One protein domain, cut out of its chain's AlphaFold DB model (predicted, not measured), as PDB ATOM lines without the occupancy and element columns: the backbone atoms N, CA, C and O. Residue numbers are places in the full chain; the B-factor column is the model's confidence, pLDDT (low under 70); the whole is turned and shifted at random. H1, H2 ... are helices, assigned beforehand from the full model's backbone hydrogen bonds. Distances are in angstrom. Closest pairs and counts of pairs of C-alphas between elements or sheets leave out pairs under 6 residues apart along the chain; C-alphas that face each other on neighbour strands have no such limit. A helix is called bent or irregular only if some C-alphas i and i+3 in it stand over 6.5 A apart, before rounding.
ATOM      1  N   LEU A 343     -52.067  40.265  28.786       91.44
ATOM      2  CA  LEU A 343     -51.176  39.623  29.736       91.44
ATOM      3  C   LEU A 343     -51.694  39.689  31.179       91.44
ATOM      4  O   LEU A 343     -51.530  38.722  31.919       91.44
ATOM      5  N   VAL A 344     -52.344  40.784  31.581       92.31
ATOM      6  CA  VAL A 344     -52.878  40.938  32.945       92.31
ATOM      7  C   VAL A 344     -54.085  40.032  33.154       92.31
ATOM      8  O   VAL A 344     -54.171  39.341  34.167       92.31
ATOM      9  N   THR A 345     -54.969  39.966  32.163       93.50
ATOM     10  CA  THR A 345     -56.136  39.084  32.150       93.50
ATOM     11  C   THR A 345     -55.703  37.625  32.197       93.50
ATOM     12  O   THR A 345     -56.126  36.893  33.088       93.50
ATOM     13  N   ALA A 346     -54.800  37.204  31.304       95.44
ATOM     14  CA  ALA A 346     -54.273  35.838  31.300       95.44
ATOM     15  C   ALA A 346     -53.620  35.462  32.642       95.44
ATOM     16  O   ALA A 346     -53.819  34.348  33.131       95.44
ATOM     17  N   SER A 347     -52.886  36.404  33.244       95.12
ATOM     18  CA  SER A 347     -52.236  36.216  34.542       95.12
ATOM     19  C   SER A 347     -53.252  35.994  35.660       95.12
ATOM     20  O   SER A 347     -53.148  34.999  36.369       95.12
ATOM     21  N   SER A 348     -54.292  36.836  35.764       95.06
ATOM     22  CA  SER A 348     -55.352  36.654  36.766       95.06
ATOM     23  C   SER A 348     -56.033  35.289  36.655       95.06
ATOM     24  O   SER A 348     -56.229  34.620  37.660       95.06
ATOM     25  N   TYR A 349     -56.355  34.839  35.439       96.56
ATOM     26  CA  TYR A 349     -56.992  33.533  35.243       96.56
ATOM     27  C   TYR A 349     -56.094  32.384  35.703       96.56
ATOM     28  O   TYR A 349     -56.555  31.475  36.392       96.56
ATOM     29  N   ALA A 350     -54.821  32.403  35.311       95.81
ATOM     30  CA  ALA A 350     -53.883  31.348  35.662       95.81
ATOM     31  C   ALA A 350     -53.570  31.323  37.165       95.81
ATOM     32  O   ALA A 350     -53.559  30.239  37.746       95.81
ATOM     33  N   SER A 351     -53.354  32.487  37.788       93.25
ATOM     34  CA  SER A 351     -53.067  32.601  39.222       93.25
ATOM     35  C   SER A 351     -54.250  32.140  40.071       93.25
ATOM     36  O   SER A 351     -54.075  31.227  40.873       93.25
ATOM     37  N   SER A 352     -55.470  32.634  39.821       94.31
ATOM     38  CA  SER A 352     -56.661  32.185  40.562       94.31
ATOM     39  C   SER A 352     -56.912  30.680  40.394       94.31
ATOM     40  O   SER A 352     -57.247  29.982  41.352       94.31
ATOM     41  N   PHE A 353     -56.709  30.142  39.185       94.69
ATOM     42  CA  PHE A 353     -56.834  28.702  38.940       94.69
ATOM     43  C   PHE A 353     -55.795  27.884  39.719       94.69
ATOM     44  O   PHE A 353     -56.105  26.791  40.199       94.69
ATOM     45  N   LEU A 354     -54.566  28.394  39.837       90.69
ATOM     46  CA  LEU A 354     -53.489  27.740  40.573       90.69
ATOM     47  C   LEU A 354     -53.739  27.774  42.089       90.69
ATOM     48  O   LEU A 354     -53.615  26.740  42.746       90.69
ATOM     49  N   GLU A 355     -54.134  28.928  42.629       89.81
ATOM     50  CA  GLU A 355     -54.431  29.132  44.054       89.81
ATOM     51  C   GLU A 355     -55.513  28.171  44.558       89.81
ATOM     52  O   GLU A 355     -55.354  27.541  45.606       89.81
ATOM     53  N   ALA A 356     -56.572  27.963  43.769       89.94
ATOM     54  CA  ALA A 356     -57.660  27.049  44.117       89.94
ATOM     55  C   ALA A 356     -57.237  25.575  44.244       89.94
ATOM     56  O   ALA A 356     -57.978  24.758  44.796       89.94
ATOM     57  N   PHE A 357     -56.067  25.201  43.728       80.56
ATOM     58  CA  PHE A 357     -55.597  23.819  43.743       80.56
ATOM     59  C   PHE A 357     -54.725  23.480  44.970       80.56
ATOM     60  O   PHE A 357     -54.308  22.330  45.101       80.56
ATOM     61  N   ASP A 358     -54.460  24.442  45.866       68.69
ATOM     62  CA  ASP A 358     -53.631  24.299  47.078       68.69
ATOM     63  C   ASP A 358     -52.385  23.410  46.861       68.69
ATOM     64  O   ASP A 358     -52.224  22.311  47.409       68.69
ATOM     65  N   PHE A 359     -51.469  23.891  46.017       62.91
ATOM     66  CA  PHE A 359     -50.205  23.212  45.705       62.91
ATOM     67  C   PHE A 359     -49.256  23.076  46.907       62.91
ATOM     68  O   PHE A 359     -48.218  22.414  46.794       62.91
ATOM     69  N   SER A 360     -49.605  23.636  48.072       49.38
ATOM     70  CA  SER A 360     -48.792  23.605  49.296       49.38
ATOM     71  C   SER A 360     -48.446  22.187  49.775       49.38
ATOM     72  O   SER A 360     -47.490  21.996  50.526       49.38
ATOM     73  N   ARG A 361     -49.134  21.148  49.273       52.03
ATOM     74  CA  ARG A 361     -48.803  19.732  49.532       52.03
ATOM     75  C   ARG A 361     -47.576  19.194  48.780       52.03
ATOM     76  O   ARG A 361     -47.331  17.989  48.813       52.03
ATOM     77  N   GLY A 362     -46.793  20.047  48.117       53.56
ATOM     78  CA  GLY A 362     -45.411  19.748  47.711       53.56
ATOM     79  C   GLY A 362     -45.237  18.698  46.608       53.56
ATOM     80  O   GLY A 362     -44.111  18.332  46.281       53.56
ATOM     81  N   SER A 363     -46.324  18.220  46.000       60.38
ATOM     82  CA  SER A 363     -46.253  17.402  44.791       60.38
ATOM     83  C   SER A 363     -46.791  18.214  43.628       60.38
ATOM     84  O   SER A 363     -47.980  18.530  43.587       60.38
ATOM     85  N   VAL A 364     -45.909  18.552  42.678       62.56
ATOM     86  CA  VAL A 364     -46.348  19.040  41.370       62.56
ATOM     87  C   VAL A 364     -47.282  17.958  40.827       62.56
ATOM     88  O   VAL A 364     -46.847  16.814  40.644       62.56
ATOM     89  N   PRO A 365     -48.574  18.254  40.644       65.69
ATOM     90  CA  PRO A 365     -49.532  17.296  40.156       65.69
ATOM     91  C   PRO A 365     -49.010  16.818  38.812       65.69
ATOM     92  O   PRO A 365     -48.609  17.622  37.975       65.69
ATOM     93  N   ASN A 366     -49.012  15.505  38.587       74.19
ATOM     94  CA  ASN A 366     -48.774  14.996  37.248       74.19
ATOM     95  C   ASN A 366     -49.939  15.490  36.378       74.19
ATOM     96  O   ASN A 366     -51.068  14.982  36.463       74.19
ATOM     97  N   PHE A 367     -49.703  16.597  35.683       72.69
ATOM     98  CA  PHE A 367     -50.643  17.232  34.788       72.69
ATOM     99  C   PHE A 367     -50.732  16.320  33.566       72.69
ATOM    100  O   PHE A 367     -49.737  16.070  32.890       72.69
ATOM    101  N   GLY A 368     -51.898  15.707  33.353       75.56
ATOM    102  CA  GLY A 368     -52.087  14.769  32.248       75.56
ATOM    103  C   GLY A 368     -51.868  15.431  30.882       75.56
ATOM    104  O   GLY A 368     -51.665  16.639  30.775       75.56
ATOM    105  N   VAL A 369     -51.990  14.638  29.813       78.38
ATOM    106  CA  VAL A 369     -51.856  15.097  28.414       78.38
ATOM    107  C   VAL A 369     -52.583  16.425  28.111       78.38
ATOM    108  O   VAL A 369     -51.969  17.258  27.448       78.38
ATOM    109  N   PRO A 370     -53.815  16.690  28.608       76.00
ATOM    110  CA  PRO A 370     -54.550  17.915  28.263       76.00
ATOM    111  C   PRO A 370     -53.893  19.227  28.712       76.00
ATOM    112  O   PRO A 370     -54.214  20.275  28.163       76.00
ATOM    113  N   MET A 371     -52.980  19.187  29.687       85.00
ATOM    114  CA  MET A 371     -52.314  20.379  30.224       85.00
ATOM    115  C   MET A 371     -50.898  20.576  29.673       85.00
ATOM    116  O   MET A 371     -50.254  21.566  30.004       85.00
ATOM    117  N   LYS A 372     -50.409  19.667  28.819       87.31
ATOM    118  CA  LYS A 372     -49.030  19.686  28.304       87.31
ATOM    119  C   LYS A 372     -48.655  20.985  27.580       87.31
ATOM    120  O   LYS A 372     -47.501  21.381  27.629       87.31
ATOM    121  N   ASP A 373     -49.621  21.632  26.935       90.19
ATOM    122  CA  ASP A 373     -49.406  22.852  26.145       90.19
ATOM    123  C   ASP A 373     -49.955  24.102  26.862       90.19
ATOM    124  O   ASP A 373     -50.400  25.064  26.230       90.19
ATOM    125  N   THR A 374     -49.963  24.073  28.201       94.38
ATOM    126  CA  THR A 374     -50.472  25.165  29.045       94.38
ATOM    127  C   THR A 374     -49.370  25.834  29.852       94.38
ATOM    128  O   THR A 374     -48.336  25.223  30.140       94.38
ATOM    129  N   VAL A 375     -49.617  27.075  30.278       93.69
ATOM    130  CA  VAL A 375     -48.695  27.849  31.127       93.69
ATOM    131  C   VAL A 375     -48.318  27.118  32.414       93.69
ATOM    132  O   VAL A 375     -47.183  27.240  32.854       93.69
ATOM    133  N   PHE A 376     -49.187  26.250  32.945       92.00
ATOM    134  CA  PHE A 376     -48.916  25.446  34.145       92.00
ATOM    135  C   PHE A 376     -47.735  24.476  33.995       92.00
ATOM    136  O   PHE A 376     -47.148  24.043  34.986       92.00
ATOM    137  N   THR A 377     -47.371  24.126  32.760       89.56
ATOM    138  CA  THR A 377     -46.193  23.291  32.469       89.56
ATOM    139  C   THR A 377     -44.930  24.103  32.195       89.56
ATOM    140  O   THR A 377     -43.829  23.548  32.163       89.56
ATOM    141  N   GLU A 378     -45.065  25.427  32.112       89.81
ATOM    142  CA  GLU A 378     -43.990  26.388  31.904       89.81
ATOM    143  C   GLU A 378     -43.793  27.285  33.141       89.81
ATOM    144  O   GLU A 378     -44.222  28.436  33.149       89.81
ATOM    145  N   PRO A 379     -43.089  26.817  34.191       85.81
ATOM    146  CA  PRO A 379     -42.859  27.583  35.421       85.81
ATOM    147  C   PRO A 379     -42.366  29.022  35.272       85.81
ATOM    148  O   PRO A 379     -42.660  29.840  36.129       85.81
ATOM    149  N   MET A 380     -41.645  29.356  34.197       86.06
ATOM    150  CA  MET A 380     -41.238  30.742  33.941       86.06
ATOM    151  C   MET A 380     -42.445  31.649  33.664       86.06
ATOM    152  O   MET A 380     -42.495  32.766  34.166       86.06
ATOM    153  N   TRP A 381     -43.427  31.150  32.906       91.50
ATOM    154  CA  TRP A 381     -44.688  31.850  32.675       91.50
ATOM    155  C   TRP A 381     -45.532  31.927  33.938       91.50
ATOM    156  O   TRP A 381     -46.102  32.978  34.186       91.50
ATOM    157  N   MET A 382     -45.583  30.863  34.743       91.00
ATOM    158  CA  MET A 382     -46.352  30.894  35.994       91.00
ATOM    159  C   MET A 382     -45.807  31.915  36.985       91.00
ATOM    160  O   MET A 382     -46.575  32.760  37.423       91.00
ATOM    161  N   VAL A 383     -44.494  31.920  37.241       88.06
ATOM    162  CA  VAL A 383     -43.861  32.937  38.101       88.06
ATOM    163  C   VAL A 383     -44.154  34.343  37.584       88.06
ATOM    164  O   VAL A 383     -44.480  35.253  38.345       88.06
ATOM    165  N   PHE A 384     -44.062  34.533  36.267       91.38
ATOM    166  CA  PHE A 384     -44.356  35.821  35.659       91.38
ATOM    167  C   PHE A 384     -45.824  36.227  35.831       91.38
ATOM    168  O   PHE A 384     -46.103  37.375  36.167       91.38
ATOM    169  N   TYR A 385     -46.757  35.294  35.644       93.56
ATOM    170  CA  TYR A 385     -48.190  35.524  35.816       93.56
ATOM    171  C   TYR A 385     -48.559  35.807  37.274       93.56
ATOM    172  O   TYR A 385     -49.297  36.750  37.526       93.56
ATOM    173  N   GLU A 386     -47.995  35.079  38.234       90.56
ATOM    174  CA  GLU A 386     -48.158  35.354  39.667       90.56
ATOM    175  C   GLU A 386     -47.656  36.756  40.018       90.56
ATOM    176  O   GLU A 386     -48.383  37.540  40.624       90.56
ATOM    177  N   THR A 387     -46.466  37.122  39.531       90.44
ATOM    178  CA  THR A 387     -45.896  38.463  39.735       90.44
ATOM    179  C   THR A 387     -46.823  39.556  39.184       90.44
ATOM    180  O   THR A 387     -47.088  40.559  39.845       90.44
ATOM    181  N   ILE A 388     -47.367  39.358  37.980       92.44
ATOM    182  CA  ILE A 388     -48.295  40.302  37.342       92.44
ATOM    183  C   ILE A 388     -49.639  40.353  38.062       92.44
ATOM    184  O   ILE A 388     -50.208  41.434  38.194       92.44
ATOM    185  N   SER A 389     -50.158  39.212  38.513       92.12
ATOM    186  CA  SER A 389     -51.413  39.136  39.258       92.12
ATOM    187  C   SER A 389     -51.294  39.876  40.593       92.12
ATOM    188  O   SER A 389     -52.145  40.706  40.908       92.12
ATOM    189  N   ASN A 390     -50.185  39.684  41.311       88.75
ATOM    190  CA  ASN A 390     -49.876  40.415  42.542       88.75
ATOM    191  C   ASN A 390     -49.787  41.923  42.293       88.75
ATOM    192  O   ASN A 390     -50.401  42.720  43.000       88.75
ATOM    193  N   ALA A 391     -49.091  42.330  41.232       90.88
ATOM    194  CA  ALA A 391     -49.023  43.730  40.849       90.88
ATOM    195  C   ALA A 391     -50.409  44.296  40.488       90.88
ATOM    196  O   ALA A 391     -50.786  45.375  40.941       90.88
ATOM    197  N   LYS A 392     -51.223  43.567  39.720       91.75
ATOM    198  CA  LYS A 392     -52.595  43.976  39.398       91.75
ATOM    199  C   LYS A 392     -53.410  44.240  40.673       91.75
ATOM    200  O   LYS A 392     -54.044  45.291  40.746       91.75
ATOM    201  N   LEU A 393     -53.347  43.345  41.659       87.06
ATOM    202  CA  LEU A 393     -54.018  43.504  42.955       87.06
ATOM    203  C   LEU A 393     -53.565  44.788  43.676       87.06
ATOM    204  O   LEU A 393     -54.392  45.580  44.130       87.06
ATOM    205  N   SER A 394     -52.256  45.058  43.712       86.62
ATOM    206  CA  SER A 394     -51.717  46.272  44.338       86.62
ATOM    207  C   SER A 394     -52.153  47.565  43.638       86.62
ATOM    208  O   SER A 394     -52.489  48.542  44.310       86.62
ATOM    209  N   TYR A 395     -52.162  47.587  42.301       87.19
ATOM    210  CA  TYR A 395     -52.354  48.818  41.525       87.19
ATOM    211  C   TYR A 395     -53.784  49.016  41.014       87.19
ATOM    212  O   TYR A 395     -54.374  50.065  41.266       87.19
ATOM    213  N   ARG A 396     -54.359  48.037  40.302       83.94
ATOM    214  CA  ARG A 396     -55.703  48.178  39.708       83.94
ATOM    215  C   ARG A 396     -56.798  48.092  40.753       83.94
ATOM    216  O   ARG A 396     -57.734  48.889  40.722       83.94
ATOM    217  N   ASP A 397     -56.650  47.148  41.675       82.06
ATOM    218  CA  ASP A 397     -57.650  46.907  42.717       82.06
ATOM    219  C   ASP A 397     -57.428  47.837  43.929       82.06
ATOM    220  O   ASP A 397     -58.265  47.922  44.832       82.06
ATOM    221  N   ALA A 398     -56.346  48.630  43.875       79.06
ATOM    222  CA  ALA A 398     -55.945  49.628  44.859       79.06
ATOM    223  C   ALA A 398     -55.835  49.049  46.279       79.06
ATOM    224  O   ALA A 398     -56.177  49.717  47.253       79.06
ATOM    225  N   LEU A 399     -55.339  47.808  46.384       81.25
ATOM    226  CA  LEU A 399     -54.918  47.216  47.659       81.25
ATOM    227  C   LEU A 399     -53.578  47.786  48.136       81.25
ATOM    228  O   LEU A 399     -53.205  47.612  49.288       81.25
ATOM    229  N   GLY A 400     -52.860  48.489  47.258       79.62
ATOM    230  CA  GLY A 400     -51.559  49.059  47.551       79.62
ATOM    231  C   GLY A 400     -50.467  48.010  47.733       79.62
ATOM    232  O   GLY A 400     -50.643  46.808  47.521       79.62
ATOM    233  N   VAL A 401     -49.282  48.506  48.058       78.69
ATOM    234  CA  VAL A 401     -48.116  47.694  48.371       78.69
ATOM    235  C   VAL A 401     -48.053  47.527  49.882       78.69
ATOM    236  O   VAL A 401     -47.821  48.499  50.606       78.69
ATOM    237  N   GLU A 402     -48.265  46.296  50.347       75.00
ATOM    238  CA  GLU A 402     -48.034  45.926  51.742       75.00
ATOM    239  C   GLU A 402     -46.536  45.995  52.081       75.00
ATOM    240  O   GLU A 402     -45.669  45.787  51.232       75.00
ATOM    241  N   HIS A 403     -46.243  46.264  53.356       67.44
ATOM    242  CA  HIS A 403     -44.915  46.394  53.961       67.44
ATOM    243  C   HIS A 403     -43.759  45.698  53.204       67.44
ATOM    244  O   HIS A 403     -43.689  44.468  53.116       67.44
ATOM    245  N   TYR A 404     -42.793  46.510  52.756       66.56
ATOM    246  CA  TYR A 404     -41.652  46.138  51.908       66.56
ATOM    247  C   TYR A 404     -40.959  44.813  52.261       66.56
ATOM    248  O   TYR A 404     -40.611  44.054  51.364       66.56
ATOM    249  N   ARG A 405     -40.768  44.494  53.549       67.88
ATOM    250  CA  ARG A 405     -40.062  43.265  53.960       67.88
ATOM    251  C   ARG A 405     -40.807  41.987  53.581       67.88
ATOM    252  O   ARG A 405     -40.191  41.052  53.090       67.88
ATOM    253  N   LYS A 406     -42.131  41.962  53.767       69.44
ATOM    254  CA  LYS A 406     -42.960  40.803  53.403       69.44
ATOM    255  C   LYS A 406     -42.950  40.614  51.889       69.44
ATOM    256  O   LYS A 406     -42.760  39.502  51.411       69.44
ATOM    257  N   LEU A 407     -43.055  41.722  51.152       68.31
ATOM    258  CA  LEU A 407     -42.954  41.717  49.699       68.31
ATOM    259  C   LEU A 407     -41.585  41.202  49.229       68.31
ATOM    260  O   LEU A 407     -41.538  40.391  48.314       68.31
ATOM    261  N   GLN A 408     -40.479  41.605  49.861       70.69
ATOM    262  CA  GLN A 408     -39.150  41.088  49.521       70.69
ATOM    263  C   GLN A 408     -39.035  39.577  49.714       70.69
ATOM    264  O   GLN A 408     -38.492  38.903  48.841       70.69
ATOM    265  N   ASP A 409     -39.515  39.046  50.839       74.75
ATOM    266  CA  ASP A 409     -39.414  37.615  51.130       74.75
ATOM    267  C   ASP A 409     -40.252  36.792  50.145       74.75
ATOM    268  O   ASP A 409     -39.754  35.814  49.581       74.75
ATOM    269  N   THR A 410     -41.485  37.231  49.870       73.38
ATOM    270  CA  THR A 410     -42.367  36.604  48.877       73.38
ATOM    271  C   THR A 410     -41.769  36.694  47.472       73.38
ATOM    272  O   THR A 410     -41.540  35.666  46.840       73.38
ATOM    273  N   LEU A 411     -41.381  37.891  47.017       75.06
ATOM    274  CA  LEU A 411     -40.798  38.079  45.687       75.06
ATOM    275  C   LEU A 411     -39.486  37.316  45.516       75.06
ATOM    276  O   LEU A 411     -39.218  36.795  44.439       75.06
ATOM    277  N   LYS A 412     -38.649  37.215  46.550       75.75
ATOM    278  CA  LYS A 412     -37.402  36.452  46.453       75.75
ATOM    279  C   LYS A 412     -37.681  34.969  46.223       75.75
ATOM    280  O   LYS A 412     -37.018  34.354  45.386       75.75
ATOM    281  N   ILE A 413     -38.645  34.400  46.945       73.06
ATOM    282  CA  ILE A 413     -39.065  33.005  46.766       73.06
ATOM    283  C   ILE A 413     -39.633  32.813  45.356       73.06
ATOM    284  O   ILE A 413     -39.186  31.915  44.638       73.06
ATOM    285  N   ASP A 414     -40.526  33.705  44.936       73.88
ATOM    286  CA  ASP A 414     -41.259  33.583  43.678       73.88
ATOM    287  C   ASP A 414     -40.363  33.790  42.457       73.88
ATOM    288  O   ASP A 414     -40.518  33.106  41.449       73.88
ATOM    289  N   LEU A 415     -39.370  34.680  42.540       79.50
ATOM    290  CA  LEU A 415     -38.478  35.008  41.426       79.50
ATOM    291  C   LEU A 415     -37.251  34.081  41.333       79.50
ATOM    292  O   LEU A 415     -36.598  34.044  40.290       79.50
ATOM    293  N   THR A 416     -36.948  33.274  42.357       79.81
ATOM    294  CA  THR A 416     -35.829  32.301  42.330       79.81
ATOM    295  C   THR A 416     -35.843  31.381  41.086       79.81
ATOM    296  O   THR A 416     -34.793  31.189  40.462       79.81
ATOM    297  N   PRO A 417     -36.992  30.831  40.631       77.44
ATOM    298  CA  PRO A 417     -37.052  30.008  39.423       77.44
ATOM    299  C   PRO A 417     -36.637  30.734  38.134       77.44
ATOM    300  O   PRO A 417     -36.250  30.059  37.173       77.44
ATOM    301  N   LEU A 418     -36.695  32.075  38.085       71.69
ATOM    302  CA  LEU A 418     -36.230  32.851  36.932       71.69
ATOM    303  C   LEU A 418     -34.710  32.781  36.781       71.69
ATOM    304  O   LEU A 418     -34.233  32.717  35.649       71.69
ATOM    305  N   GLU A 419     -33.954  32.745  37.881       72.88
ATOM    306  CA  GLU A 419     -32.487  32.660  37.858       72.88
ATOM    307  C   GLU A 419     -32.004  31.237  37.522       72.88
ATOM    308  O   GLU A 419     -31.109  31.028  36.694       72.88
ATOM    309  N   ASP A 420     -32.643  30.238  38.130       68.69
ATOM    310  CA  ASP A 420     -32.156  28.859  38.151       68.69
ATOM    311  C   ASP A 420     -32.377  28.112  36.821       68.69
ATOM    312  O   ASP A 420     -31.610  27.220  36.434       68.69
ATOM    313  N   ARG A 421     -33.436  28.461  36.078       63.12
ATOM    314  CA  ARG A 421     -33.857  27.721  34.876       63.12
ATOM    315  C   ARG A 421     -33.113  28.039  33.587       63.12
ATOM    316  O   ARG A 421     -32.800  27.072  32.901       63.12
ATOM    317  N   PRO A 422     -32.831  29.295  33.201       58.75
ATOM    318  CA  PRO A 422     -32.096  29.580  31.970       58.75
ATOM    319  C   PRO A 422     -30.768  28.825  31.940       58.75
ATOM    320  O   PRO A 422     -30.421  28.229  30.923       58.75
ATOM    321  N   ARG A 423     -30.097  28.744  33.100       60.97
ATOM    322  CA  ARG A 423     -28.902  27.919  33.300       60.97
ATOM    323  C   ARG A 423     -29.210  26.446  32.994       60.97
ATOM    324  O   ARG A 423     -28.597  25.878  32.096       60.97
ATOM    325  N   ARG A 424     -30.211  25.837  33.643       60.09
ATOM    326  CA  ARG A 424     -30.572  24.411  33.448       60.09
ATOM    327  C   ARG A 424     -31.098  24.072  32.041       60.09
ATOM    328  O   ARG A 424     -30.774  23.006  31.520       60.09
ATOM    329  N   LEU A 425     -31.889  24.943  31.409       54.19
ATOM    330  CA  LEU A 425     -32.516  24.699  30.103       54.19
ATOM    331  C   LEU A 425     -31.492  24.728  28.963       54.19
ATOM    332  O   LEU A 425     -31.575  23.900  28.051       54.19
ATOM    333  N   VAL A 426     -30.509  25.635  29.047       56.16
ATOM    334  CA  VAL A 426     -29.364  25.697  28.122       56.16
ATOM    335  C   VAL A 426     -28.554  24.399  28.183       56.16
ATOM    336  O   VAL A 426     -28.157  23.889  27.138       56.16
ATOM    337  N   PHE A 427     -28.380  23.811  29.373       56.06
ATOM    338  CA  PHE A 427     -27.695  22.521  29.519       56.06
ATOM    339  C   PHE A 427     -28.526  21.318  29.042       56.06
ATOM    340  O   PHE A 427     -27.952  20.362  28.527       56.06
ATOM    341  N   ALA A 428     -29.853  21.340  29.203       53.16
ATOM    342  CA  ALA A 428     -30.696  20.163  28.964       53.16
ATOM    343  C   ALA A 428     -31.229  20.022  27.527       53.16
ATOM    344  O   ALA A 428     -31.416  18.902  27.058       53.16
ATOM    345  N   THR A 429     -31.522  21.128  26.835       49.41
ATOM    346  CA  THR A 429     -32.349  21.079  25.607       49.41
ATOM    347  C   THR A 429     -31.606  21.420  24.319       49.41
ATOM    348  O   THR A 429     -32.148  21.192  23.239       49.41
ATOM    349  N   GLY A 430     -30.393  21.982  24.392       52.94
ATOM    350  CA  GLY A 430     -29.654  22.441  23.206       52.94
ATOM    351  C   GLY A 430     -30.394  23.501  22.374       52.94
ATOM    352  O   GLY A 430     -29.975  23.803  21.256       52.94
ATOM    353  N   ILE A 431     -31.500  24.058  22.891       57.59
ATOM    354  CA  ILE A 431     -32.237  25.153  22.263       57.59
ATOM    355  C   ILE A 431     -31.281  26.337  22.120       57.59
ATOM    356  O   ILE A 431     -30.523  26.648  23.039       57.59
ATOM    357  N   ASN A 432     -31.328  26.987  20.954       64.00
ATOM    358  CA  ASN A 432     -30.499  28.133  20.597       64.00
ATOM    359  C   ASN A 432     -30.459  29.148  21.755       64.00
ATOM    360  O   ASN A 432     -31.472  29.788  22.058       64.00
ATOM    361  N   SER A 433     -29.296  29.267  22.406       71.69
ATOM    362  CA  SER A 433     -29.086  30.063  23.622       71.69
ATOM    363  C   SER A 433     -29.573  31.503  23.464       71.69
ATOM    364  O   SER A 433     -30.075  32.093  24.417       71.69
ATOM    365  N   ALA A 434     -29.528  32.034  22.239       77.94
ATOM    366  CA  ALA A 434     -30.049  33.348  21.900       77.94
ATOM    367  C   ALA A 434     -31.537  33.515  22.257       77.94
ATOM    368  O   ALA A 434     -31.889  34.486  22.918       77.94
ATOM    369  N   ARG A 435     -32.415  32.568  21.894       76.31
ATOM    370  CA  ARG A 435     -33.865  32.714  22.127       76.31
ATOM    371  C   ARG A 435     -34.212  32.654  23.613       76.31
ATOM    372  O   ARG A 435     -35.000  33.468  24.081       76.31
ATOM    373  N   SER A 436     -33.594  31.730  24.349       79.06
ATOM    374  CA  SER A 436     -33.751  31.631  25.808       79.06
ATOM    375  C   SER A 436     -33.283  32.913  26.508       79.06
ATOM    376  O   SER A 436     -33.979  33.445  27.370       79.06
ATOM    377  N   ASN A 437     -32.148  33.470  26.071       78.81
ATOM    378  CA  ASN A 437     -31.618  34.716  26.619       78.81
ATOM    379  C   ASN A 437     -32.547  35.909  26.355       78.81
ATOM    380  O   ASN A 437     -32.721  36.735  27.246       78.81
ATOM    381  N   ILE A 438     -33.148  36.013  25.165       80.12
ATOM    382  CA  ILE A 438     -34.090  37.102  24.864       80.12
ATOM    383  C   ILE A 438     -35.364  36.952  25.700       80.12
ATOM    384  O   ILE A 438     -35.828  37.935  26.264       80.12
ATOM    385  N   LEU A 439     -35.896  35.734  25.839       81.75
ATOM    386  CA  LEU A 439     -37.058  35.464  26.692       81.75
ATOM    387  C   LEU A 439     -36.801  35.862  28.145       81.75
ATOM    388  O   LEU A 439     -37.607  36.561  28.747       81.75
ATOM    389  N   HIS A 440     -35.656  35.472  28.699       82.56
ATOM    390  CA  HIS A 440     -35.306  35.855  30.060       82.56
ATOM    391  C   HIS A 440     -35.156  37.375  30.206       82.56
ATOM    392  O   HIS A 440     -35.699  37.947  31.147       82.56
ATOM    393  N   LYS A 441     -34.480  38.043  29.258       82.12
ATOM    394  CA  LYS A 441     -34.398  39.512  29.234       82.12
ATOM    395  C   LYS A 441     -35.773  40.157  29.182       82.12
ATOM    396  O   LYS A 441     -35.983  41.148  29.868       82.12
ATOM    397  N   PHE A 442     -36.693  39.593  28.403       84.75
ATOM    398  CA  PHE A 442     -38.075  40.041  28.350       84.75
ATOM    399  C   PHE A 442     -38.730  39.940  29.733       84.75
ATOM    400  O   PHE A 442     -39.163  40.963  30.245       84.75
ATOM    401  N   PHE A 443     -38.731  38.771  30.382       86.94
ATOM    402  CA  PHE A 443     -39.359  38.612  31.704       86.94
ATOM    403  C   PHE A 443     -38.761  39.542  32.756       86.94
ATOM    404  O   PHE A 443     -39.496  40.260  33.427       86.94
ATOM    405  N   VAL A 444     -37.431  39.583  32.858       85.88
ATOM    406  CA  VAL A 444     -36.732  40.480  33.785       85.88
ATOM    407  C   VAL A 444     -37.111  41.925  33.506       85.88
ATOM    408  O   VAL A 444     -37.453  42.650  34.433       85.88
ATOM    409  N   ALA A 445     -37.117  42.337  32.236       84.31
ATOM    410  CA  ALA A 445     -37.489  43.692  31.876       84.31
ATOM    411  C   ALA A 445     -38.919  44.024  32.313       84.31
ATOM    412  O   ALA A 445     -39.136  45.043  32.959       84.31
ATOM    413  N   GLN A 446     -39.879  43.154  32.016       86.69
ATOM    414  CA  GLN A 446     -41.276  43.345  32.401       86.69
ATOM    415  C   GLN A 446     -41.442  43.473  33.920       86.69
ATOM    416  O   GLN A 446     -42.150  44.364  34.377       86.69
ATOM    417  N   ILE A 447     -40.751  42.628  34.692       88.81
ATOM    418  CA  ILE A 447     -40.844  42.586  36.158       88.81
ATOM    419  C   ILE A 447     -40.261  43.852  36.790       88.81
ATOM    420  O   ILE A 447     -40.922  44.488  37.602       88.81
ATOM    421  N   VAL A 448     -39.061  44.281  36.391       88.06
ATOM    422  CA  VAL A 448     -38.427  45.485  36.973       88.06
ATOM    423  C   VAL A 448     -39.177  46.774  36.617       88.06
ATOM    424  O   VAL A 448     -38.999  47.802  37.263       88.06
ATOM    425  N   HIS A 449     -40.015  46.723  35.579       86.38
ATOM    426  CA  HIS A 449     -40.901  47.812  35.182       86.38
ATOM    427  C   HIS A 449     -42.236  47.823  35.922       86.38
ATOM    428  O   HIS A 449     -42.983  48.786  35.769       86.38
ATOM    429  N   ILE A 450     -42.537  46.806  36.732       89.50
ATOM    430  CA  ILE A 450     -43.724  46.831  37.581       89.50
ATOM    431  C   ILE A 450     -43.581  47.931  38.614       89.50
ATOM    432  O   ILE A 450     -44.479  48.744  38.712       89.50
ATOM    433  N   ASP A 451     -42.491  47.965  39.372       90.56
ATOM    434  CA  ASP A 451     -42.176  49.015  40.337       90.56
ATOM    435  C   ASP A 451     -40.755  48.832  40.870       90.56
ATOM    436  O   ASP A 451     -40.033  47.891  40.523       90.56
ATOM    437  N   ARG A 452     -40.343  49.750  41.742       90.56
ATOM    438  CA  ARG A 452     -39.042  49.684  42.400       90.56
ATOM    439  C   ARG A 452     -38.851  48.455  43.287       90.56
ATOM    440  O   ARG A 452     -37.718  48.026  43.455       90.56
ATOM    441  N   TYR A 453     -39.901  47.885  43.869       89.00
ATOM    442  CA  TYR A 453     -39.761  46.743  44.775       89.00
ATOM    443  C   TYR A 453     -39.442  45.474  43.997       89.00
ATOM    444  O   TYR A 453     -38.556  44.718  44.386       89.00
ATOM    445  N   HIS A 454     -40.089  45.299  42.848       89.44
ATOM    446  CA  HIS A 454     -39.767  44.242  41.900       89.44
ATOM    447  C   HIS A 454     -38.359  44.420  41.326       89.44
ATOM    448  O   HIS A 454     -37.613  43.448  41.230       89.44
ATOM    449  N   LYS A 455     -37.954  45.659  41.015       89.75
ATOM    450  CA  LYS A 455     -36.568  45.964  40.634       89.75
ATOM    451  C   LYS A 455     -35.576  45.563  41.730       89.75
ATOM    452  O   LYS A 455     -34.657  44.807  41.445       89.75
ATOM    453  N   LEU A 456     -35.800  45.979  42.977       87.75
ATOM    454  CA  LEU A 456     -34.943  45.639  44.118       87.75
ATOM    455  C   LEU A 456     -34.888  44.125  44.372       87.75
ATOM    456  O   LEU A 456     -33.825  43.593  44.686       87.75
ATOM    457  N   ALA A 457     -36.005  43.413  44.212       86.69
ATOM    458  CA  ALA A 457     -36.037  41.957  44.325       86.69
ATOM    459  C   ALA A 457     -35.169  41.287  43.245       86.69
ATOM    460  O   ALA A 457     -34.390  40.383  43.550       86.69
ATOM    461  N   VAL A 458     -35.239  41.768  42.000       87.00
ATOM    462  CA  VAL A 458     -34.369  41.304  40.911       87.00
ATOM    463  C   VAL A 458     -32.907  41.693  41.154       87.00
ATOM    464  O   VAL A 458     -32.031  40.864  40.923       87.00
ATOM    465  N   ASP A 459     -32.625  42.896  41.662       87.06
ATOM    466  CA  ASP A 459     -31.269  43.345  42.008       87.06
ATOM    467  C   ASP A 459     -30.633  42.409  43.048       87.06
ATOM    468  O   ASP A 459     -29.489  41.982  42.880       87.06
ATOM    469  N   ILE A 460     -31.386  42.016  44.083       85.44
ATOM    470  CA  ILE A 460     -30.936  41.067  45.115       85.44
ATOM    471  C   ILE A 460     -30.610  39.696  44.508       85.44
ATOM    472  O   ILE A 460     -29.611  39.087  44.889       85.44
ATOM    473  N   LEU A 461     -31.415  39.220  43.555       82.06
ATOM    474  CA  LEU A 461     -31.144  37.980  42.813       82.06
ATOM    475  C   LEU A 461     -29.983  38.131  41.816       82.06
ATOM    476  O   LEU A 461     -29.340  37.156  41.440       82.06
ATOM    477  N   SER A 462     -29.684  39.357  41.381       81.50
ATOM    478  CA  SER A 462     -28.630  39.635  40.405       81.50
ATOM    479  C   SER A 462     -27.217  39.631  40.984       81.50
ATOM    480  O   SER A 462     -26.265  39.597  40.204       81.50
ATOM    481  N   LEU A 463     -27.059  39.633  42.315       81.94
ATOM    482  CA  LEU A 463     -25.749  39.715  42.978       81.94
ATOM    483  C   LEU A 463     -24.764  38.634  42.495       81.94
ATOM    484  O   LEU A 463     -23.566  38.896  42.407       81.94
ATOM    485  N   ASP A 464     -25.276  37.470  42.088       78.94
ATOM    486  CA  ASP A 464     -24.489  36.339  41.581       78.94
ATOM    487  C   ASP A 464     -24.597  36.146  40.048       78.94
ATOM    488  O   ASP A 464     -24.172  35.124  39.488       78.94
ATOM    489  N   SER A 465     -25.172  37.114  39.323       81.06
ATOM    490  CA  SER A 465     -25.480  37.004  37.894       81.06
ATOM    491  C   SER A 465     -25.141  38.277  37.114       81.06
ATOM    492  O   SER A 465     -25.967  39.170  36.936       81.06
ATOM    493  N   THR A 466     -23.948  38.292  36.506       80.06
ATOM    494  CA  THR A 466     -23.486  39.374  35.610       80.06
ATOM    495  C   THR A 466     -24.459  39.679  34.465       80.06
ATOM    496  O   THR A 466     -24.514  40.799  33.964       80.06
ATOM    497  N   PHE A 467     -25.243  38.684  34.046       77.81
ATOM    498  CA  PHE A 467     -26.257  38.826  33.008       77.81
ATOM    499  C   PHE A 467     -27.476  39.642  33.461       77.81
ATOM    500  O   PHE A 467     -27.984  40.463  32.692       77.81
ATOM    501  N   LEU A 468     -27.938  39.421  34.695       79.00
ATOM    502  CA  LEU A 468     -29.043  40.182  35.275       79.00
ATOM    503  C   LEU A 468     -28.617  41.630  35.500       79.00
ATOM    504  O   LEU A 468     -29.322  42.532  35.054       79.00
ATOM    505  N   THR A 469     -27.425  41.848  36.062       82.19
ATOM    506  CA  THR A 469     -26.853  43.190  36.256       82.19
ATOM    507  C   THR A 469     -26.800  43.973  34.943       82.19
ATOM    508  O   THR A 469     -27.326  45.077  34.862       82.19
ATOM    509  N   ALA A 470     -26.291  43.365  33.864       81.31
ATOM    510  CA  ALA A 470     -26.246  44.016  32.553       81.31
ATOM    511  C   ALA A 470     -27.641  44.341  31.978       81.31
ATOM    512  O   ALA A 470     -27.781  45.267  31.185       81.31
ATOM    513  N   THR A 471     -28.674  43.573  32.344       77.69
ATOM    514  CA  THR A 471     -30.064  43.832  31.921       77.69
ATOM    515  C   THR A 471     -30.686  44.980  32.726       77.69
ATOM    516  O   THR A 471     -31.438  45.789  32.180       77.69
ATOM    517  N   LEU A 472     -30.354  45.074  34.013       80.44
ATOM    518  CA  LEU A 472     -30.790  46.139  34.918       80.44
ATOM    519  C   LEU A 472     -30.153  47.487  34.564       80.44
ATOM    520  O   LEU A 472     -30.855  48.493  34.528       80.44
ATOM    521  N   GLU A 473     -28.864  47.485  34.222       81.00
ATOM    522  CA  GLU A 473     -28.087  48.675  33.851       81.00
ATOM    523  C   GLU A 473     -28.379  49.206  32.435       81.00
ATOM    524  O   GLU A 473     -27.915  50.291  32.075       81.00
ATOM    525  N   ASP A 474     -29.143  48.475  31.615       78.56
ATOM    526  CA  ASP A 474     -29.517  48.927  30.274       78.56
ATOM    527  C   ASP A 474     -30.479  50.127  30.365       78.56
ATOM    528  O   ASP A 474     -31.686  49.990  30.571       78.56
ATOM    529  N   ARG A 475     -29.917  51.331  30.244       64.44
ATOM    530  CA  ARG A 475     -30.642  52.601  30.350       64.44
ATOM    531  C   ARG A 475     -31.511  52.888  29.128       64.44
ATOM    532  O   ARG A 475     -32.590  53.455  29.291       64.44
ATOM    533  N   ASP A 476     -31.071  52.490  27.935       63.69
ATOM    534  CA  ASP A 476     -31.834  52.679  26.696       63.69
ATOM    535  C   ASP A 476     -33.152  51.889  26.768       63.69
ATOM    536  O   ASP A 476     -34.200  52.383  26.348       63.69
ATOM    537  N   ARG A 477     -33.130  50.721  27.430       67.44
ATOM    538  CA  ARG A 477     -34.320  49.920  27.762       67.44
ATOM    539  C   ARG A 477     -35.334  50.677  28.618       67.44
ATOM    540  O   ARG A 477     -36.518  50.671  28.293       67.44
ATOM    541  N   LEU A 478     -34.896  51.333  29.698       61.59
ATOM    542  CA  LEU A 478     -35.806  52.071  30.586       61.59
ATOM    543  C   LEU A 478     -36.563  53.179  29.836       61.59
ATOM    544  O   LEU A 478     -37.698  53.506  30.182       61.59
ATOM    545  N   GLN A 479     -35.946  53.729  28.788       60.06
ATOM    546  CA  GLN A 479     -36.504  54.805  27.974       60.06
ATOM    547  C   GLN A 479     -37.400  54.297  26.840       60.06
ATOM    548  O   GLN A 479     -38.452  54.884  26.586       60.06
ATOM    549  N   SER A 480     -37.009  53.216  26.156       59.69
ATOM    550  CA  SER A 480     -37.777  52.656  25.039       59.69
ATOM    551  C   SER A 480     -39.034  51.914  25.501       59.69
ATOM    552  O   SER A 480     -40.014  51.841  24.761       59.69
ATOM    553  N   TYR A 481     -39.029  51.378  26.724       55.22
ATOM    554  CA  TYR A 481     -40.066  50.469  27.203       55.22
ATOM    555  C   TYR A 481     -41.395  51.139  27.595       55.22
ATOM    556  O   TYR A 481     -42.439  50.505  27.464       55.22
ATOM    557  N   MET A 482     -41.411  52.441  27.921       54.50
ATOM    558  CA  MET A 482     -42.661  53.219  28.091       54.50
ATOM    559  C   MET A 482     -43.525  53.297  26.812       54.50
ATOM    560  O   MET A 482     -44.531  53.999  26.785       54.50
ATOM    561  N   ARG A 483     -43.121  52.628  25.725       58.72
ATOM    562  CA  ARG A 483     -43.814  52.615  24.435       58.72
ATOM    563  C   ARG A 483     -44.241  51.229  23.965       58.72
ATOM    564  O   ARG A 483     -44.765  51.164  22.859       58.72
ATOM    565  N   VAL A 484     -44.000  50.145  24.717       64.31
ATOM    566  CA  VAL A 484     -44.421  48.795  24.294       64.31
ATOM    567  C   VAL A 484     -45.932  48.685  24.467       64.31
ATOM    568  O   VAL A 484     -46.387  48.505  25.597       64.31
ATOM    569  N   PRO A 485     -46.722  48.767  23.380       66.44
ATOM    570  CA  PRO A 485     -48.165  48.801  23.505       66.44
ATOM    571  C   PRO A 485     -48.638  47.474  24.091       66.44
ATOM    572  O   PRO A 485     -48.288  46.412  23.567       66.44
ATOM    573  N   LYS A 486     -49.463  47.536  25.141       73.69
ATOM    574  CA  LYS A 486     -50.000  46.371  25.873       73.69
ATOM    575  C   LYS A 486     -48.968  45.635  26.736       73.69
ATOM    576  O   LYS A 486     -49.184  44.471  27.082       73.69
ATOM    577  N   GLY A 487     -47.862  46.286  27.095       79.75
ATOM    578  CA  GLY A 487     -46.935  45.774  28.103       79.75
ATOM    579  C   GLY A 487     -47.556  45.708  29.504       79.75
ATOM    580  O   GLY A 487     -48.683  46.150  29.732       79.75
ATOM    581  N   VAL A 488     -46.814  45.173  30.478       84.81
ATOM    582  CA  VAL A 488     -47.259  45.164  31.883       84.81
ATOM    583  C   VAL A 488     -47.600  46.573  32.412       84.81
ATOM    584  O   VAL A 488     -48.675  46.712  32.993       84.81
ATOM    585  N   PRO A 489     -46.795  47.635  32.183       80.81
ATOM    586  CA  PRO A 489     -47.113  48.972  32.698       80.81
ATOM    587  C   PRO A 489     -48.428  49.538  32.169       80.81
ATOM    588  O   PRO A 489     -49.205  50.069  32.954       80.81
ATOM    589  N   ASP A 490     -48.716  49.358  30.875       82.38
ATOM    590  CA  ASP A 490     -49.950  49.844  30.240       82.38
ATOM    591  C   ASP A 490     -51.210  49.252  30.880       82.38
ATOM    592  O   ASP A 490     -52.265  49.886  30.893       82.38
ATOM    593  N   ASN A 491     -51.096  48.032  31.410       83.88
ATOM    594  CA  ASN A 491     -52.215  47.277  31.961       83.88
ATOM    595  C   ASN A 491     -52.266  47.293  33.494       83.88
ATOM    596  O   ASN A 491     -53.278  46.879  34.062       83.88
ATOM    597  N   ILE A 492     -51.202  47.752  34.159       85.69
ATOM    598  CA  ILE A 492     -51.082  47.867  35.614       85.69
ATOM    599  C   ILE A 492     -50.890  49.344  35.954       85.69
ATOM    600  O   ILE A 492     -49.766  49.828  36.070       85.69
TER     601      ILE A 492
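What this domain is: This is residues 343 to 492 of the 701 residues of an uncharacterized protein of Schizopora paradoxa (UniProt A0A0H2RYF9). H2, H3 and H4 form an up-and-down core of three helices, with H3 bent but nearly straight. H1 crosses H2, H5 and H6 fold back as a hairpin on H4, with H5 also on H3a, and H7 and H8 bring the end round to the beginning of H1. Within the loop of residues 356 to 378, residues 358 to 363 and 368 to 373 stick out. The 150 printed residues are of the all-helix class, with eight named helices, H1 to H8 in order, and no named strand; the whole is compact, with a radius of gyration of the C-alphas of 15.6 A and spans of 43 by 42 by 31 A.

How they stand to each other: H1, residues 343 to 355, touches H2, residues 379 to 395, about perpendicular at 76 degrees, the closest C-alphas being those of Ser 347 and Tyr 385, 4.3 A apart. H3, residues 404 to 429, was assigned as one helix by its hydrogen bonds, but it is bent, with C-alphas 414 and 417 7.0 A apart; its arms are H3a, residues 404 to 414, and H3b, residues 417 to 429, which is itself irregular, with C-alphas 419 and 422 6.7 A apart. H2, with residues 379 to 383 alone, touches H3b at a shallow tilt of 22 degrees, opposite ways, closest at the C-alphas of Met 380 and Leu 418, 6.2 A. H3b forms a hairpin with H4, residues 433 to 448, at 9 degrees, closest at the C-alphas of Val 426 and Ser 433, 6.3 A. H2, H3b and H4 are a bundle, up and down, each running against the one before. H5, residues 452 to 462, touches H3a at a steep tilt of 50 degrees, closest at the C-alphas of Lys 412 and Ala 457, 6.1 A. H6, residues 466 to 472, touches H4, the hub, closest at the C-alphas of Thr 471 and Lys 441, 6.7 A. H7, residues 475 to 483, is near H4. H8, residues 488 to 491, only just touches H1 at residues 343 to 344, with 3 pairs of C-alphas within 8 A, the closest being those of Asn 491 and Val 344, 6.4 A. Every O i to N i+4 pair is within hydrogen-bond range in H1, H2, H3a, H4, H5 and H6, against 7 of 9 in H3b and 3 of 5 in H7; H8 is too short for such a pair.

Where its parts are: H1 begins at C-alpha 343 (-51.176, 39.623, 29.736) and is 18.0 A long; H2 is 24.0 A, H3b 17.1 A and H4 22.4 A. H8 ends at C-alpha 491 (-52.215, 47.277, 31.961).

The domain as a whole: The C-alphas farthest apart, of Ala 398 and Gly 430, are 43.6 A apart. The printed part has no cut, and the link from H1 to H2 is long. Residues 358 to 365, 403 to 407, 420 to 432 and 475 to 485 have pLDDT under 70.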